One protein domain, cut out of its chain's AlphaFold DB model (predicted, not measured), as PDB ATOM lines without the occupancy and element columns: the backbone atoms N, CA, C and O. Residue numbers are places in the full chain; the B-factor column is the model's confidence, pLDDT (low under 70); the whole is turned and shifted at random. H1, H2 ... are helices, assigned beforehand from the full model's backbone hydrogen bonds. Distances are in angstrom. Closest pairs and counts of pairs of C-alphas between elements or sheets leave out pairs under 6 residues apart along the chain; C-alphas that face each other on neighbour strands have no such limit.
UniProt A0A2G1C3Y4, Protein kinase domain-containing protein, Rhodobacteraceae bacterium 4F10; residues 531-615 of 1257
ATOM      1  N   ASP A 531     -37.781  21.913  94.905       90.50
ATOM      2  CA  ASP A 531     -37.356  21.798  93.500       90.50
ATOM      3  C   ASP A 531     -36.382  22.897  93.056       90.50
ATOM      4  O   ASP A 531     -35.561  22.675  92.163       90.50
ATOM      5  N   GLN A 532     -36.460  24.088  93.656       91.12
ATOM      6  CA  GLN A 532     -35.542  25.179  93.344       91.12
ATOM      7  C   GLN A 532     -34.169  24.926  93.980       91.12
ATOM      8  O   GLN A 532     -33.158  24.997  93.284       91.12
ATOM      9  N   LEU A 533     -34.123  24.525  95.256       90.31
ATOM     10  CA  LEU A 533     -32.859  24.176  95.919       90.31
ATOM     11  C   LEU A 533     -32.165  22.972  95.277       90.31
ATOM     12  O   LEU A 533     -30.939  22.948  95.202       90.31
ATOM     13  N   VAL A 534     -32.927  21.992  94.783       91.50
ATOM     14  CA  VAL A 534     -32.388  20.848  94.031       91.50
ATOM     15  C   VAL A 534     -31.708  21.319  92.739       91.50
ATOM     16  O   VAL A 534     -30.571  20.929  92.473       91.50
ATOM     17  N   LYS A 535     -32.339  22.216  91.966       92.06
ATOM     18  CA  LYS A 535     -31.724  22.819  90.765       92.06
ATOM     19  C   LYS A 535     -30.452  23.597  91.107       92.06
ATOM     20  O   LYS A 535     -29.442  23.452  90.415       92.06
ATOM     21  N   ASP A 536     -30.470  24.367  92.190       90.75
ATOM     22  CA  ASP A 536     -29.317  25.152  92.636       90.75
ATOM     23  C   ASP A 536     -28.167  24.256  93.139       90.75
ATOM     24  O   ASP A 536     -27.001  24.515  92.827       90.75
ATOM     25  N   ALA A 537     -28.473  23.139  93.813       91.19
ATOM     26  CA  ALA A 537     -27.500  22.106  94.178       91.19
ATOM     27  C   ALA A 537     -26.859  21.449  92.942       91.19
ATOM     28  O   ALA A 537     -25.639  21.291  92.897       91.19
ATOM     29  N   ILE A 538     -27.655  21.111  91.919       91.56
ATOM     30  CA  ILE A 538     -27.173  20.531  90.653       91.56
ATOM     31  C   ILE A 538     -26.250  21.511  89.911       91.56
ATOM     32  O   ILE A 538     -25.205  21.108  89.394       91.56
ATOM     33  N   ASN A 539     -26.602  22.798  89.870       91.94
ATOM     34  CA  ASN A 539     -25.774  23.827  89.243       91.94
ATOM     35  C   ASN A 539     -24.434  23.998  89.976       91.94
ATOM     36  O   ASN A 539     -23.380  23.983  89.335       91.94
ATOM     37  N   LEU A 540     -24.456  24.062  91.312       90.31
ATOM     38  CA  LEU A 540     -23.245  24.160  92.128       90.31
ATOM     39  C   LEU A 540     -22.373  22.890  92.039       90.31
ATOM     40  O   LEU A 540     -21.149  23.001  91.992       90.31
ATOM     41  N   ALA A 541     -22.973  21.695  91.940       89.94
ATOM     42  CA  ALA A 541     -22.256  20.435  91.708       89.94
ATOM     43  C   ALA A 541     -21.465  20.460  90.390       89.94
ATOM     44  O   ALA A 541     -20.287  20.095  90.362       89.94
ATOM     45  N   ARG A 542     -22.094  20.942  89.308       90.31
ATOM     46  CA  ARG A 542     -21.462  21.083  87.985       90.31
ATOM     47  C   ARG A 542     -20.299  22.076  88.008       90.31
ATOM     48  O   ARG A 542     -19.262  21.786  87.417       90.31
ATOM     49  N   GLU A 543     -20.437  23.199  88.718       90.44
ATOM     50  CA  GLU A 543     -19.370  24.200  88.877       90.44
ATOM     51  C   GLU A 543     -18.106  23.594  89.518       90.44
ATOM     52  O   GLU A 543     -16.998  23.777  89.012       90.44
ATOM     53  N   ILE A 544     -18.271  22.803  90.585       89.31
ATOM     54  CA  ILE A 544     -17.160  22.162  91.313       89.31
ATOM     55  C   ILE A 544     -16.780  20.766  90.786       89.31
ATOM     56  O   ILE A 544     -15.971  20.082  91.417       89.31
ATOM     57  N   LYS A 545     -17.320  20.358  89.627       86.88
ATOM     58  CA  LYS A 545     -17.049  19.084  88.926       86.88
ATOM     59  C   LYS A 545     -17.370  17.821  89.743       86.88
ATOM     60  O   LYS A 545     -16.574  16.885  89.787       86.88
ATOM     61  N   ILE A 546     -18.543  17.790  90.374       87.44
ATOM     62  CA  ILE A 546     -19.109  16.606  91.038       87.44
ATOM     63  C   ILE A 546     -20.321  16.116  90.241       87.44
ATOM     64  O   ILE A 546     -21.102  16.920  89.732       87.44
ATOM     65  N   GLU A 547     -20.493  14.797  90.143       86.00
ATOM     66  CA  GLU A 547     -21.689  14.190  89.551       86.00
ATOM     67  C   GLU A 547     -22.922  14.475  90.433       86.00
ATOM     68  O   GLU A 547     -22.925  14.113  91.613       86.00
ATOM     69  N   PRO A 548     -23.966  15.144  89.911       87.38
ATOM     70  CA  PRO A 548     -25.159  15.450  90.689       87.38
ATOM     71  C   PRO A 548     -26.028  14.201  90.890       87.38
ATOM     72  O   PRO A 548     -26.335  13.497  89.930       87.38
ATOM     73  N   ASN A 549     -26.491  13.973  92.120       90.31
ATOM     74  CA  ASN A 549     -27.462  12.929  92.451       90.31
ATOM     75  C   ASN A 549     -28.740  13.586  92.990       90.31
ATOM     76  O   ASN A 549     -28.805  13.976  94.155       90.31
ATOM     77  N   GLU A 550     -29.745  13.736  92.124       89.12
ATOM     78  CA  GLU A 550     -30.989  14.439  92.453       89.12
ATOM     79  C   GLU A 550     -31.779  13.765  93.585       89.12
ATOM     80  O   GLU A 550     -32.223  14.455  94.504       89.12
ATOM     81  N   ASN A 551     -31.903  12.434  93.566       88.25
ATOM     82  CA  ASN A 551     -32.635  11.688  94.595       88.25
ATOM     83  C   ASN A 551     -32.007  11.916  95.976       88.25
ATOM     84  O   ASN A 551     -32.699  12.284  96.923       88.25
ATOM     85  N   PHE A 552     -30.677  11.823  96.058       90.44
ATOM     86  CA  PHE A 552     -29.938  12.112  97.286       90.44
ATOM     87  C   PHE A 552     -30.118  13.564  97.756       90.44
ATOM     88  O   PHE A 552     -30.283  13.819  98.949       90.44
ATOM     89  N   PHE A 553     -30.110  14.537  96.836       90.94
ATOM     90  CA  PHE A 553     -30.348  15.938  97.194       90.94
ATOM     91  C   PHE A 553     -31.750  16.136  97.788       90.94
ATOM     92  O   PHE A 553     -31.869  16.804  98.813       90.94
ATOM     93  N   ARG A 554     -32.786  15.520  97.201       90.19
ATOM     94  CA  ARG A 554     -34.170  15.565  97.710       90.19
ATOM     95  C   ARG A 554     -34.287  14.949  99.107       90.19
ATOM     96  O   ARG A 554     -34.790  15.607 100.013       90.19
ATOM     97  N   GLU A 555     -33.756  13.742  99.303       88.62
ATOM     98  CA  GLU A 555     -33.787  13.032 100.593       88.62
ATOM     99  C   GLU A 555     -33.078  13.783 101.728       88.62
ATOM    100  O   GLU A 555     -33.502  13.705 102.883       88.62
ATOM    101  N   VAL A 556     -31.980  14.490 101.435       88.00
ATOM    102  CA  VAL A 556     -31.206  15.212 102.458       88.00
ATOM    103  C   VAL A 556     -31.757  16.617 102.714       88.00
ATOM    104  O   VAL A 556     -31.733  17.050 103.863       88.00
ATOM    105  N   LEU A 557     -32.280  17.321 101.700       88.62
ATOM    106  CA  LEU A 557     -32.818  18.685 101.851       88.62
ATOM    107  C   LEU A 557     -34.018  18.770 102.800       88.62
ATOM    108  O   LEU A 557     -34.159  19.768 103.496       88.62
ATOM    109  N   ILE A 558     -34.857  17.732 102.841       86.88
ATOM    110  CA  ILE A 558     -36.055  17.672 103.696       86.88
ATOM    111  C   ILE A 558     -35.691  17.532 105.190       86.88
ATOM    112  O   ILE A 558     -36.491  17.862 106.069       86.88
ATOM    113  N   LYS A 559     -34.479  17.055 105.510       84.12
ATOM    114  CA  LYS A 559     -34.067  16.782 106.895       84.12
ATOM    115  C   LYS A 559     -33.793  18.072 107.677       84.12
ATOM    116  O   LYS A 559     -33.255  19.031 107.120       84.12
ATOM    117  N   PRO A 560     -34.069  18.102 108.994       80.94
ATOM    118  CA  PRO A 560     -33.670  19.204 109.859       80.94
ATOM    119  C   PRO A 560     -32.187  19.560 109.704       80.94
ATOM    120  O   PRO A 560     -31.311  18.695 109.666       80.94
ATOM    121  N   ARG A 561     -31.881  20.862 109.679       83.62
ATOM    122  CA  ARG A 561     -30.522  21.368 109.414       83.62
ATOM    123  C   ARG A 561     -29.466  20.842 110.397       83.62
ATOM    124  O   ARG A 561     -28.306  20.692 110.013       83.62
ATOM    125  N   LEU A 562     -29.862  20.514 111.634       80.75
ATOM    126  CA  LEU A 562     -29.005  19.805 112.589       80.75
ATOM    127  C   LEU A 562     -28.637  18.403 112.100       80.75
ATOM    128  O   LEU A 562     -27.458  18.081 112.112       80.75
ATOM    129  N   GLU A 563     -29.591  17.587 111.656       85.00
ATOM    130  CA  GLU A 563     -29.320  16.220 111.192       85.00
ATOM    131  C   GLU A 563     -28.382  16.214 109.983       85.00
ATOM    132  O   GLU A 563     -27.491  15.369 109.892       85.00
ATOM    133  N   ILE A 564     -28.516  17.203 109.089       87.75
ATOM    134  CA  ILE A 564     -27.574  17.431 107.984       87.75
ATOM    135  C   ILE A 564     -26.172  17.733 108.539       87.75
ATOM    136  O   ILE A 564     -25.191  17.134 108.098       87.75
ATOM    137  N   TYR A 565     -26.049  18.617 109.535       89.19
ATOM    138  CA  TYR A 565     -24.767  18.938 110.175       89.19
ATOM    139  C   TYR A 565     -24.182  17.781 111.008       89.19
ATOM    140  O   TYR A 565     -22.962  17.618 111.042       89.19
ATOM    141  N   GLU A 566     -24.998  16.959 111.664       87.25
ATOM    142  CA  GLU A 566     -24.557  15.769 112.398       87.25
ATOM    143  C   GLU A 566     -24.095  14.669 111.445       87.25
ATOM    144  O   GLU A 566     -23.027  14.089 111.646       87.25
ATOM    145  N   SER A 567     -24.845  14.442 110.365       87.75
ATOM    146  CA  SER A 567     -24.444  13.561 109.265       87.75
ATOM    147  C   SER A 567     -23.116  14.030 108.680       87.75
ATOM    148  O   SER A 567     -22.176  13.245 108.585       87.75
ATOM    149  N   LEU A 568     -22.984  15.331 108.393       89.38
ATOM    150  CA  LEU A 568     -21.746  15.933 107.896       89.38
ATOM    151  C   LEU A 568     -20.600  15.803 108.911       89.38
ATOM    152  O   LEU A 568     -19.459  15.562 108.524       89.38
ATOM    153  N   HIS A 569     -20.879  15.890 110.215       88.25
ATOM    154  CA  HIS A 569     -19.868  15.671 111.247       88.25
ATOM    155  C   HIS A 569     -19.372  14.216 111.282       88.25
ATOM    156  O   HIS A 569     -18.159  14.017 111.349       88.25
ATOM    157  N   LYS A 570     -20.278  13.230 111.206       86.00
ATOM    158  CA  LYS A 570     -19.965  11.786 111.131       86.00
ATOM    159  C   LYS A 570     -19.272  11.400 109.813       86.00
ATOM    160  O   LYS A 570     -18.517  10.426 109.754       86.00
ATOM    161  N   HIS A 571     -19.529  12.154 108.746       85.69
ATOM    162  CA  HIS A 571     -18.922  11.961 107.429       85.69
ATOM    163  C   HIS A 571     -17.487  12.522 107.366       85.69
ATOM    164  O   HIS A 571     -16.595  11.881 106.818       85.69
ATOM    165  N   LEU A 572     -17.244  13.676 107.999       86.25
ATOM    166  CA  LEU A 572     -15.945  14.372 108.049       86.25
ATOM    167  C   LEU A 572     -15.071  14.012 109.267       86.25
ATOM    168  O   LEU A 572     -14.133  14.754 109.604       86.25
ATOM    169  N   GLU A 573     -15.403  12.920 109.958       82.62
ATOM    170  CA  GLU A 573     -14.654  12.399 111.101       82.62
ATOM    171  C   GLU A 573     -13.219  12.002 110.699       82.62
ATOM    172  O   GLU A 573     -12.921  11.753 109.534       82.62
ATOM    173  N   GLY A 574     -12.285  12.009 111.655       74.12
ATOM    174  CA  GLY A 574     -10.891  11.651 111.369       74.12
ATOM    175  C   GLY A 574     -10.127  12.670 110.510       74.12
ATOM    176  O   GLY A 574      -9.083  12.327 109.973       74.12
ATOM    177  N   PHE A 575     -10.601  13.919 110.389       78.12
ATOM    178  CA  PHE A 575      -9.983  14.950 109.529       78.12
ATOM    179  C   PHE A 575      -9.845  14.522 108.061       78.12
ATOM    180  O   PHE A 575      -8.961  15.000 107.351       78.12
ATOM    181  N   SER A 576     -10.751  13.655 107.606       83.06
ATOM    182  CA  SER A 576     -10.759  13.121 106.251       83.06
ATOM    183  C   SER A 576     -10.734  14.211 105.170       83.06
ATOM    184  O   SER A 576     -11.288  15.305 105.338       83.06
ATOM    185  N   GLN A 577     -10.070  13.923 104.055       84.12
ATOM    186  CA  GLN A 577      -9.941  14.815 102.906       84.12
ATOM    187  C   GLN A 577     -10.409  14.105 101.635       84.12
ATOM    188  O   GLN A 577     -10.228  12.902 101.470       84.12
ATOM    189  N   SER A 578     -11.023  14.869 100.741       86.75
ATOM    190  CA  SER A 578     -11.429  14.425  99.410       86.75
ATOM    191  C   SER A 578     -10.400  14.856  98.363       86.75
ATOM    192  O   SER A 578      -9.604  15.767  98.597       86.75
ATOM    193  N   ASN A 579     -10.485  14.305  97.152       83.19
ATOM    194  CA  ASN A 579      -9.691  14.773  96.007       83.19
ATOM    195  C   ASN A 579     -10.158  16.144  95.445       83.19
ATOM    196  O   ASN A 579      -9.721  16.536  94.365       83.19
ATOM    197  N   ASN A 580     -11.061  16.865  96.128       85.94
ATOM    198  CA  ASN A 580     -11.601  18.152  95.686       85.94
ATOM    199  C   ASN A 580     -11.319  19.274  96.703       85.94
ATOM    200  O   ASN A 580     -11.902  19.343  97.787       85.94
ATOM    201  N   ASP A 581     -10.466  20.214  96.299       84.44
ATOM    202  CA  ASP A 581     -10.073  21.397  97.071       84.44
ATOM    203  C   ASP A 581     -11.244  22.239  97.601       84.44
ATOM    204  O   ASP A 581     -11.153  22.802  98.695       84.44
ATOM    205  N   HIS A 582     -12.338  22.361  96.843       87.12
ATOM    206  CA  HIS A 582     -13.486  23.172  97.255       87.12
ATOM    207  C   HIS A 582     -14.207  22.520  98.438       87.12
ATOM    208  O   HIS A 582     -14.480  23.195  99.434       87.12
ATOM    209  N   LEU A 583     -14.416  21.202  98.376       88.25
ATOM    210  CA  LEU A 583     -14.999  20.434  99.474       88.25
ATOM    211  C   LEU A 583     -14.093  20.428 100.704       88.25
ATOM    212  O   LEU A 583     -14.584  20.607 101.813       88.25
ATOM    213  N   ASN A 584     -12.775  20.296 100.528       85.69
ATOM    214  CA  ASN A 584     -11.828  20.328 101.645       85.69
ATOM    215  C   ASN A 584     -11.878  21.680 102.385       85.69
ATOM    216  O   ASN A 584     -11.937  21.717 103.615       85.69
ATOM    217  N   ARG A 585     -11.967  22.800 101.650       85.50
ATOM    218  CA  ARG A 585     -12.156  24.142 102.237       85.50
ATOM    219  C   ARG A 585     -13.498  24.277 102.965       85.50
ATOM    220  O   ARG A 585     -13.555  24.924 104.013       85.50
ATOM    221  N   TRP A 586     -14.575  23.689 102.441       89.81
ATOM    222  CA  TRP A 586     -15.895  23.697 103.089       89.81
ATOM    223  C   TRP A 586     -15.939  22.807 104.337       89.81
ATOM    224  O   TRP A 586     -16.469  23.234 105.362       89.81
ATOM    225  N   ALA A 587     -15.307  21.634 104.295       87.00
ATOM    226  CA  ALA A 587     -15.134  20.735 105.430       87.00
ATOM    227  C   ALA A 587     -14.346  21.406 106.566       87.00
ATOM    228  O   ALA A 587     -14.800  21.411 107.711       87.00
ATOM    229  N   ASP A 588     -13.217  22.051 106.262       82.75
ATOM    230  CA  ASP A 588     -12.432  22.809 107.243       82.75
ATOM    231  C   ASP A 588     -13.210  23.984 107.838       82.75
ATOM    232  O   ASP A 588     -13.189  24.203 109.056       82.75
ATOM    233  N   ARG A 589     -13.957  24.711 107.001       83.00
ATOM    234  CA  ARG A 589     -14.850  25.771 107.468       83.00
ATOM    235  C   ARG A 589     -15.920  25.219 108.410       83.00
ATOM    236  O   ARG A 589     -16.104  25.771 109.492       83.00
ATOM    237  N   PHE A 590     -16.574  24.115 108.054       87.00
ATOM    238  CA  PHE A 590     -17.586  23.474 108.891       87.00
ATOM    239  C   PHE A 590     -17.005  22.955 110.215       87.00
ATOM    240  O   PHE A 590     -17.604  23.170 111.269       87.00
ATOM    241  N   ARG A 591     -15.807  22.356 110.207       84.38
ATOM    242  CA  ARG A 591     -15.096  21.928 111.427       84.38
ATOM    243  C   ARG A 591     -14.904  23.098 112.406       84.38
ATOM    244  O   ARG A 591     -15.085  22.916 113.613       84.38
ATOM    245  N   ILE A 592     -14.549  24.289 111.906       77.19
ATOM    246  CA  ILE A 592     -14.247  25.488 112.715       77.19
ATOM    247  C   ILE A 592     -15.511  26.265 113.121       77.19
ATOM    248  O   ILE A 592     -15.651  26.645 114.286       77.19
ATOM    249  N   GLU A 593     -16.408  26.541 112.173       78.38
ATOM    250  CA  GLU A 593     -17.596  27.386 112.369       78.38
ATOM    251  C   GLU A 593     -18.808  26.604 112.898       78.38
ATOM    252  O   GLU A 593     -19.723  27.222 113.445       78.38
ATOM    253  N   ARG A 594     -18.821  25.268 112.744       81.56
ATOM    254  CA  ARG A 594     -19.965  24.363 113.001       81.56
ATOM    255  C   ARG A 594     -21.260  24.779 112.288       81.56
ATOM    256  O   ARG A 594     -22.356  24.430 112.714       81.56
ATOM    257  N   ARG A 595     -21.119  25.531 111.196       80.00
ATOM    258  CA  ARG A 595     -22.177  25.992 110.294       80.00
ATOM    259  C   ARG A 595     -21.616  26.028 108.876       80.00
ATOM    260  O   ARG A 595     -20.441  26.345 108.692       80.00
ATOM    261  N   LEU A 596     -22.453  25.720 107.894       84.69
ATOM    262  CA  LEU A 596     -22.121  25.769 106.471       84.69
ATOM    263  C   LEU A 596     -23.433  26.006 105.685       84.69
ATOM    264  O   LEU A 596     -24.490  25.563 106.137       84.69
ATOM    265  N   PRO A 597     -23.435  26.727 104.548       86.94
ATOM    266  CA  PRO A 597     -24.609  26.809 103.674       86.94
ATOM    267  C   PRO A 597     -25.164  25.418 103.334       86.94
ATOM    268  O   PRO A 597     -24.393  24.468 103.171       86.94
ATOM    269  N   ILE A 598     -26.490  25.282 103.235       87.19
ATOM    270  CA  ILE A 598     -27.134  23.962 103.128       87.19
ATOM    271  C   ILE A 598     -26.699  23.220 101.854       87.19
ATOM    272  O   ILE A 598     -26.232  22.088 101.944       87.19
ATOM    273  N   LEU A 599     -26.664  23.911 100.708       89.00
ATOM    274  CA  LEU A 599     -26.171  23.373  99.430       89.00
ATOM    275  C   LEU A 599     -24.714  22.873  99.524       89.00
ATOM    276  O   LEU A 599     -24.399  21.779  99.067       89.00
ATOM    277  N   GLN A 600     -23.826  23.627 100.183       90.62
ATOM    278  CA  GLN A 600     -22.425  23.220 100.394       90.62
ATOM    279  C   GLN A 600     -22.311  22.003 101.328       90.62
ATOM    280  O   GLN A 600     -21.429  21.166 101.147       90.62
ATOM    281  N   SER A 601     -23.214  21.889 102.305       90.81
ATOM    282  CA  SER A 601     -23.277  20.758 103.241       90.81
ATOM    283  C   SER A 601     -23.697  19.470 102.532       90.81
ATOM    284  O   SER A 601     -23.076  18.427 102.726       90.81
ATOM    285  N   ILE A 602     -24.698  19.564 101.656       90.94
ATOM    286  CA  ILE A 602     -25.206  18.446 100.853       90.94
ATOM    287  C   ILE A 602     -24.156  17.960  99.851       90.94
ATOM    288  O   ILE A 602     -23.958  16.757  99.731       90.94
ATOM    289  N   LEU A 603     -23.417  18.863  99.198       90.31
ATOM    290  CA  LEU A 603     -22.350  18.484  98.259       90.31
ATOM    291  C   LEU A 603     -21.137  17.826  98.937       90.31
ATOM    292  O   LEU A 603     -20.436  17.035  98.312       90.31
ATOM    293  N   CYS A 604     -20.893  18.112 100.220       88.81
ATOM    294  CA  CYS A 604     -19.913  17.355 101.003       88.81
ATOM    295  C   CYS A 604     -20.424  15.943 101.350       88.81
ATOM    296  O   CYS A 604     -19.626  15.012 101.415       88.81
ATOM    297  N   LEU A 605     -21.738  15.795 101.560       89.56
ATOM    298  CA  LEU A 605     -22.411  14.533 101.888       89.56
ATOM    299  C   LEU A 605     -22.702  13.637 100.672       89.56
ATOM    300  O   LEU A 605     -22.841  12.431 100.847       89.56
ATOM    301  N   SER A 606     -22.801  14.196  99.461       88.12
ATOM    302  CA  SER A 606     -23.119  13.449  98.232       88.12
ATOM    303  C   SER A 606     -21.939  12.659  97.664       88.12
ATOM    304  O   SER A 606     -22.097  11.893  96.716       88.12
ATOM    305  N   ILE A 607     -20.745  12.852  98.221       87.25
ATOM    306  CA  ILE A 607     -19.581  12.005  97.970       87.25
ATOM    307  C   ILE A 607     -19.625  10.820  98.944       87.25
ATOM    308  O   ILE A 607     -19.924  11.000 100.118       87.25
ATOM    309  N   SER A 608     -19.329   9.601  98.477       83.94
ATOM    310  CA  SER A 608     -19.281   8.427  99.359       83.94
ATOM    311  C   SER A 608     -18.158   8.549 100.395       83.94
ATOM    312  O   SER A 608     -17.092   9.100 100.108       83.94
ATOM    313  N   LYS A 609     -18.371   8.003 101.600       83.12
ATOM    314  CA  LYS A 609     -17.407   8.113 102.710       83.12
ATOM    315  C   LYS A 609     -16.031   7.526 102.353       83.12
ATOM    316  O   LYS A 609     -15.019   8.020 102.832       83.12
ATOM    317  N   ASP A 610     -15.975   6.558 101.441       82.56
ATOM    318  CA  ASP A 610     -14.738   5.914 100.965       82.56
ATOM    319  C   ASP A 610     -13.834   6.858 100.155       82.56
ATOM    320  O   ASP A 610     -12.622   6.664 100.084       82.56
ATOM    321  N   LYS A 611     -14.411   7.909  99.552       84.44
ATOM    322  CA  LYS A 611     -13.677   8.966  98.833       84.44
ATOM    323  C   LYS A 611     -13.144  10.061  99.775       84.44
ATOM    324  O   LYS A 611     -12.460  10.973  99.308       84.44
ATOM    325  N   TRP A 612     -13.445   9.980 101.074       85.19
ATOM    326  CA  TRP A 612     -12.930  10.851 102.130       85.19
ATOM    327  C   TRP A 612     -11.832  10.121 102.919       85.19
ATOM    328  O   TRP A 612     -12.085   9.454 103.921       85.19
ATOM    329  N   VAL A 613     -10.585  10.262 102.472       83.94
ATOM    330  CA  VAL A 613      -9.426   9.540 103.016       83.94
ATOM    331  C   VAL A 613      -8.909  10.224 104.283       83.94
ATOM    332  O   VAL A 613      -8.712  11.438 104.311       83.94
ATOM    333  N   ILE A 614      -8.673   9.453 105.347       80.31
ATOM    334  CA  ILE A 614      -8.038   9.946 106.580       80.31
ATOM    335  C   ILE A 614      -6.544  10.218 106.299       80.31
ATOM    336  O   ILE A 614      -5.873   9.317 105.789       80.31
ATOM    337  N   PRO A 615      -6.001  11.412 106.625       77.12
ATOM    338  CA  PRO A 615      -4.588  11.732 106.407       77.12
ATOM    339  C   PRO A 615      -3.631  10.759 107.105       77.12
ATOM    340  O   PRO A 615      -3.971  10.157 108.129       77.12
TER     341      PRO A 615
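What this domain is: This is residues 531 to 615 of the 1257 residues of the protein "Protein kinase domain-containing protein" of Rhodobacteraceae bacterium 4F10 (UniProt A0A2G1C3Y4). Four helices, H1 to H4, wrap as a horseshoe round a short core helix, H5, mostly crossing it. The 85 printed residues include five named helices, H1 to H5 in chain order, and no named strand: all helix. The whole is compact, with a radius of gyration of the C-alphas of 11.8 A and spans of 36, 26 and 20 A.

How they stand to each other: H1, residues 531 to 543, touches the hub H5, residues 598 to 605, at a steep 58 degrees; closest C-alphas Ala 537 and Leu 599, 5.6 A. H2, residues 550 to 557, touches H5, closest C-alphas Phe 553 and Ile 602, 6.8 A. H3, residues 561 to 571, touches H5 at a shallow 25 degrees, closest C-alphas Leu 568 and Leu 605, 6.2 A. H4, residues 581 to 593, touches H5 with residues 583 to 587 alone, closest C-alphas Leu 583 and Cys 604, 6.0 A. Every O i to N i+4 pair in H1 to H5 is within hydrogen-bond range.

Where its parts are: H1 begins at C-alpha 531 (-37.356, 21.798, 93.500) and measures 18.7 A, first to last C-alpha; H4 measures 18.1 A. H5 ends at C-alpha 605 (-22.411, 14.533, 101.888).

The domain as a whole: The farthest C-alphas, Asp 531 and Pro 615, are 36.6 A apart. The printed part has no cut, no long link and no residue under pLDDT 70.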